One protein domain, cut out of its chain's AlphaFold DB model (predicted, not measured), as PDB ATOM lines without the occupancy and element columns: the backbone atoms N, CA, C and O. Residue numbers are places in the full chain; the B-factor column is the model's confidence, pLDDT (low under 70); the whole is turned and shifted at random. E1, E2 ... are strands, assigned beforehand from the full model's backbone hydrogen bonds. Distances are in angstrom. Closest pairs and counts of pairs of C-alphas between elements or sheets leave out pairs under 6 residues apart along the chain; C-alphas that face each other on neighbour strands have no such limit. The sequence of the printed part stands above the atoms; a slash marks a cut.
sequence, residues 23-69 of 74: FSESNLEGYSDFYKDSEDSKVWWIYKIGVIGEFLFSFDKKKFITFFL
ATOM      1  N   PHE A  23     135.528 128.323 102.606       89.44
ATOM      2  CA  PHE A  23     134.676 129.504 102.534       89.44
ATOM      3  C   PHE A  23     134.765 130.209 101.178       89.44
ATOM      4  O   PHE A  23     135.766 130.135 100.464       89.44
ATOM      5  N   SER A  24     133.694 130.904 100.804       88.25
ATOM      6  CA  SER A  24     133.624 131.747  99.611       88.25
ATOM      7  C   SER A  24     132.624 132.871  99.838       88.25
ATOM      8  O   SER A  24     131.493 132.604 100.232       88.25
ATOM      9  N   GLU A  25     133.005 134.100  99.494       89.62
ATOM     10  CA  GLU A  25     132.139 135.274  99.652       89.62
ATOM     11  C   GLU A  25     130.781 135.077  98.971       89.62
ATOM     12  O   GLU A  25     130.718 134.653  97.807       89.62
ATOM     13  N   SER A  26     129.693 135.370  99.690       85.38
ATOM     14  CA  SER A  26     128.344 135.210  99.136       85.38
ATOM     15  C   SER A  26     127.846 136.422  98.367       85.38
ATOM     16  O   SER A  26     127.120 136.265  97.385       85.38
ATOM     17  N   ASN A  27     128.244 137.625  98.793       86.31
ATOM     18  CA  ASN A  27     127.697 138.897  98.314       86.31
ATOM     19  C   ASN A  27     126.159 138.997  98.449       86.31
ATOM     20  O   ASN A  27     125.521 139.782  97.747       86.31
ATOM     21  N   LEU A  28     125.553 138.202  99.340       84.88
ATOM     22  CA  LEU A  28     124.117 138.196  99.599       84.88
ATOM     23  C   LEU A  28     123.817 138.981 100.881       84.88
ATOM     24  O   LEU A  28     124.206 138.584 101.978       84.88
ATOM     25  N   GLU A  29     123.100 140.098 100.748       88.75
ATOM     26  CA  GLU A  29     122.731 140.937 101.891       88.75
ATOM     27  C   GLU A  29     121.863 140.158 102.894       88.75
ATOM     28  O   GLU A  29     120.851 139.553 102.533       88.75
ATOM     29  N   GLY A  30     122.267 140.174 104.167       88.88
ATOM     30  CA  GLY A  30     121.572 139.468 105.247       88.88
ATOM     31  C   GLY A  30     121.869 137.967 105.335       88.88
ATOM     32  O   GLY A  30     121.248 137.283 106.150       88.88
ATOM     33  N   TYR A  31     122.816 137.454 104.547       89.44
ATOM     34  CA  TYR A  31     123.255 136.062 104.592       89.44
ATOM     35  C   TYR A  31     124.748 135.940 104.914       89.44
ATOM     36  O   TYR A  31     125.516 136.882 104.744       89.44
ATOM     37  N   SER A  32     125.146 134.766 105.405       90.25
ATOM     38  CA  SER A  32     126.547 134.410 105.628       90.25
ATOM     39  C   SER A  32     127.329 134.286 104.321       90.25
ATOM     40  O   SER A  32     126.764 134.355 103.233       90.25
ATOM     41  N   ASP A  33     128.625 134.015 104.410       91.25
ATOM     42  CA  ASP A  33     129.375 133.494 103.271       91.25
ATOM     43  C   ASP A  33     129.011 132.034 102.983       91.25
ATOM     44  O   ASP A  33     128.433 131.336 103.828       91.25
ATOM     45  N   PHE A  34     129.329 131.583 101.770       90.56
ATOM     46  CA  PHE A  34     129.190 130.183 101.401       90.56
ATOM     47  C   PHE A  34     130.242 129.354 102.123       90.56
ATOM     48  O   PHE A  34     131.421 129.704 102.087       90.56
ATOM     49  N   TYR A  35     129.835 128.220 102.686       90.88
ATOM     50  CA  TYR A  35     130.759 127.236 103.241       90.88
ATOM     51  C   TYR A  35     130.460 125.827 102.730       90.88
ATOM     52  O   TYR A  35     129.332 125.524 102.335       90.88
ATOM     53  N   LYS A  36     131.472 124.966 102.717       90.44
ATOM     54  CA  LYS A  36     131.334 123.529 102.471       90.44
ATOM     55  C   LYS A  36     132.295 122.760 103.367       90.44
ATOM     56  O   LYS A  36     133.362 123.279 103.688       90.44
ATOM     57  N   ASP A  37     131.913 121.542 103.726       86.50
ATOM     58  CA  ASP A  37     132.617 120.757 104.748       86.50
ATOM     59  C   ASP A  37     134.021 120.328 104.305       86.50
ATOM     60  O   ASP A  37     134.914 120.222 105.131       86.50
ATOM     61  N   SER A  38     134.239 120.128 103.001       85.12
ATOM     62  CA  SER A  38     135.534 119.717 102.445       85.12
ATOM     63  C   SER A  38     135.694 120.116 100.974       85.12
ATOM     64  O   SER A  38     134.746 120.578 100.326       85.12
ATOM     65  N   GLU A  39     136.880 119.926 100.388       82.62
ATOM     66  CA  GLU A  39     137.096 120.213  98.962       82.62
ATOM     67  C   GLU A  39     136.228 119.326  98.056       82.62
ATOM     68  O   GLU A  39     135.623 119.832  97.103       82.62
ATOM     69  N   ASP A  40     136.056 118.060  98.426       84.19
ATOM     70  CA  ASP A  40     135.233 117.085  97.706       84.19
ATOM     71  C   ASP A  40     133.723 117.330  97.852       84.19
ATOM     72  O   ASP A  40     132.907 116.804  97.080       84.19
ATOM     73  N   SER A  41     133.329 118.162  98.819       84.69
ATOM     74  CA  SER A  41     131.935 118.524  99.035       84.69
ATOM     75  C   SER A  41     131.388 119.330  97.855       84.69
ATOM     76  O   SER A  41     131.907 120.376  97.456       84.69
ATOM     77  N   LYS A  42     130.284 118.836  97.285       86.94
ATOM     78  CA  LYS A  42     129.578 119.474  96.157       86.94
ATOM     79  C   LYS A  42     128.513 120.466  96.606       86.94
ATOM     80  O   LYS A  42     128.012 121.229  95.787       86.94
ATOM     81  N   VAL A  43     128.127 120.403  97.874       88.56
ATOM     82  CA  VAL A  43     127.079 121.233  98.456       88.56
ATOM     83  C   VAL A  43     127.727 122.416  99.154       88.56
ATOM     84  O   VAL A  43     128.643 122.246  99.949       88.56
ATOM     85  N   TRP A  44     127.228 123.603  98.843       91.44
ATOM     86  CA  TRP A  44     127.534 124.852  99.517       91.44
ATOM     87  C   TRP A  44     126.355 125.246 100.386       91.44
ATOM     88  O   TRP A  44     125.214 125.214  99.927       91.44
ATOM     89  N   TRP A  45     126.645 125.676 101.599       91.25
ATOM     90  CA  TRP A  45     125.684 126.115 102.591       91.25
ATOM     91  C   TRP A  45     125.809 127.613 102.823       91.25
ATOM     92  O   TRP A  45     126.896 128.181 102.743       91.25
ATOM     93  N   ILE A  46     124.688 128.254 103.122       91.69
ATOM     94  CA  ILE A  46     124.618 129.651 103.538       91.69
ATOM     95  C   ILE A  46     123.444 129.798 104.508       91.69
ATOM     96  O   ILE A  46     122.385 129.202 104.306       91.69
ATOM     97  N   TYR A  47     123.619 130.551 105.586       89.88
ATOM     98  CA  TYR A  47     122.565 130.778 106.577       89.88
ATOM     99  C   TYR A  47     122.159 132.244 106.604       89.88
ATOM    100  O   TYR A  47     122.947 133.136 106.281       89.88
ATOM    101  N   LYS A  48     120.909 132.501 106.981       89.44
ATOM    102  CA  LYS A  48     120.416 133.868 107.131       89.44
ATOM    103  C   LYS A  48     120.828 134.433 108.482       89.44
ATOM    104  O   LYS A  48     120.586 133.832 109.528       89.44
ATOM    105  N   ILE A  49     121.438 135.609 108.466       89.06
ATOM    106  CA  ILE A  49     121.912 136.270 109.677       89.06
ATOM    107  C   ILE A  49     120.702 136.747 110.487       89.06
ATOM    108  O   ILE A  49     119.763 137.336 109.953       89.06
ATOM    109  N   GLY A  50     120.724 136.488 111.794       86.12
ATOM    110  CA  GLY A  50     119.657 136.897 112.709       86.12
ATOM    111  C   GLY A  50     118.414 136.003 112.695       86.12
ATOM    112  O   GLY A  50     117.451 136.318 113.389       86.12
ATOM    113  N   VAL A  51     118.427 134.885 111.957       83.31
ATOM    114  CA  VAL A  51     117.352 133.884 111.968       83.31
ATOM    115  C   VAL A  51     117.917 132.518 112.344       83.31
ATOM    116  O   VAL A  51     118.933 132.082 111.813       83.31
ATOM    117  N   ILE A  52     117.248 131.823 113.263       81.75
ATOM    118  CA  ILE A  52     117.605 130.456 113.650       81.75
ATOM    119  C   ILE A  52     116.839 129.485 112.751       81.75
ATOM    120  O   ILE A  52     115.619 129.575 112.638       81.75
ATOM    121  N   GLY A  53     117.555 128.543 112.137       79.81
ATOM    122  CA  GLY A  53     116.950 127.442 111.383       79.81
ATOM    123  C   GLY A  53     116.707 127.714 109.897       79.81
ATOM    124  O   GLY A  53     116.337 126.780 109.190       79.81
ATOM    125  N   GLU A  54     116.940 128.936 109.404       85.06
ATOM    126  CA  GLU A  54     116.893 129.258 107.969       85.06
ATOM    127  C   GLU A  54     118.249 128.999 107.305       85.06
ATOM    128  O   GLU A  54     119.180 129.805 107.408       85.06
ATOM    129  N   PHE A  55     118.333 127.881 106.582       87.25
ATOM    130  CA  PHE A  55     119.499 127.503 105.792       87.25
ATOM    131  C   PHE A  55     119.129 127.428 104.314       87.25
ATOM    132  O   PHE A  55     118.071 126.929 103.929       87.25
ATOM    133  N   LEU A  56     120.028 127.899 103.462       88.31
ATOM    134  CA  LEU A  56     119.978 127.656 102.032       88.31
ATOM    135  C   LEU A  56     121.181 126.801 101.658       88.31
ATOM    136  O   LEU A  56     122.276 126.972 102.196       88.31
ATOM    137  N   PHE A  57     120.987 125.906 100.700       88.88
ATOM    138  CA  PHE A  57     122.096 125.178 100.105       88.88
ATOM    139  C   PHE A  57     122.023 125.192  98.583       88.88
ATOM    140  O   PHE A  57     120.960 125.392  97.986       88.88
ATOM    141  N   SER A  58     123.176 125.008  97.951       87.25
ATOM    142  CA  SER A  58     123.334 124.992  96.501       87.25
ATOM    143  C   SER A  58     124.403 123.998  96.078       87.25
ATOM    144  O   SER A  58     125.390 123.812  96.778       87.25
ATOM    145  N   PHE A  59     124.249 123.402  94.898       86.62
ATOM    146  CA  PHE A  59     125.299 122.584  94.285       86.62
ATOM    147  C   PHE A  59     126.248 123.400  93.390       86.62
ATOM    148  O   PHE A  59     127.357 122.962  93.104       86.62
ATOM    149  N   ASP A  60     125.824 124.582  92.926       81.88
ATOM    150  CA  ASP A  60     126.540 125.385  91.922       81.88
ATOM    151  C   ASP A  60     126.674 126.874  92.290       81.88
ATOM    152  O   ASP A  60     127.086 127.680  91.453       81.88
ATOM    153  N   LYS A  61     126.311 127.249  93.526       76.88
ATOM    154  CA  LYS A  61     126.189 128.630  94.039       76.88
ATOM    155  C   LYS A  61     125.183 129.517  93.287       76.88
ATOM    156  O   LYS A  61     125.049 130.686  93.631       76.88
ATOM    157  N   LYS A  62     124.474 129.009  92.271       78.38
ATOM    158  CA  LYS A  62     123.518 129.795  91.469       78.38
ATOM    159  C   LYS A  62     122.082 129.526  91.868       78.38
ATOM    160  O   LYS A  62     121.255 130.434  91.812       78.38
ATOM    161  N   LYS A  63     121.767 128.280  92.224       80.00
ATOM    162  CA  LYS A  63     120.404 127.883  92.582       80.00
ATOM    163  C   LYS A  63     120.335 127.436  94.030       80.00
ATOM    164  O   LYS A  63     121.044 126.512  94.422       80.00
ATOM    165  N   PHE A  64     119.464 128.085  94.793       81.81
ATOM    166  CA  PHE A  64     119.277 127.814  96.212       81.81
ATOM    167  C   PHE A  64     118.011 127.003  96.443       81.81
ATOM    168  O   PHE A  64     116.964 127.278  95.852       81.81
ATOM    169  N   ILE A  65     118.121 126.011  97.317       82.12
ATOM    170  CA  ILE A  65     116.985 125.298  97.888       82.12
ATOM    171  C   ILE A  65     116.914 125.692  99.359       82.12
ATOM    172  O   ILE A  65     117.924 125.673 100.063       82.12
ATOM    173  N   THR A  66     115.722 126.084  99.804       81.75
ATOM    174  CA  THR A  66     115.489 126.483 101.190       81.75
ATOM    175  C   THR A  66     115.242 125.270 102.067       81.75
ATOM    176  O   THR A  66     114.421 124.413 101.740       81.75
ATOM    177  N   PHE A  67     115.928 125.233 103.202       81.38
ATOM    178  CA  PHE A  67     115.734 124.259 104.258       81.38
ATOM    179  C   PHE A  67     115.417 124.985 105.567       81.38
ATOM    180  O   PHE A  67     116.125 125.908 105.970       81.38
ATOM    181  N   PHE A  68     114.344 124.556 106.229       78.88
ATOM    182  CA  PHE A  68     113.947 125.070 107.533       78.88
ATOM    183  C   PHE A  68     114.143 123.987 108.581       78.88
ATOM    184  O   PHE A  68     113.400 123.005 108.615       78.88
ATOM    185  N   LEU A  69     115.114 124.186 109.468       73.94
ATOM    186  CA  LEU A  69     115.235 123.377 110.669       73.94
ATOM    187  C   LEU A  69     114.384 124.019 111.767       73.94
ATOM    188  O   LEU A  69     114.821 124.937 112.456       73.94
TER     189      LEU A  69
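Overview. This is residues 23 to 69 of the 74 residues of an uncharacterized protein of Streptococcus infantis SK1076 (UniProt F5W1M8). With little regular structure, this is a small antiparallel sheet of three strands, E2, E3, E4 in order, a meander in which each is the antiparallel neighbour of the one before. Short E1 lies next to E2, and a loop before E1 folds back so that residues 23 to 24 pair with E1. The printed part has 47 residues, no named helix and four strands holding 16 residues, all strand; it is compact, radius of gyration of the C-alphas 10.1 A, spans 29 by 21 by 18 A.

Along the chain. Start at C-alpha 23, (134.676, 129.504, 102.534). E1 is residues 34 to 36, E2 44 to 47, E3 54 to 58, 13.8 A long, and E4 65 to 68, ending at (113.947, 125.070, 107.533).

Arrangement. E1 pairs with no named strand; C-alphas 36 and 44, its closest to E2, are 5.0 A apart. In hairpin E2 and E3, look for N 46 and O 56, 2.9 A. In hairpin E3 and E4, find N 67 and O 55, 2.8 A. E2 and E4 are apart.

Size, cuts and confidence. C-alphas 40 and 50, the farthest apart, are 29.3 A apart. The printed part has no cut, no long link and no residue under pLDDT 70.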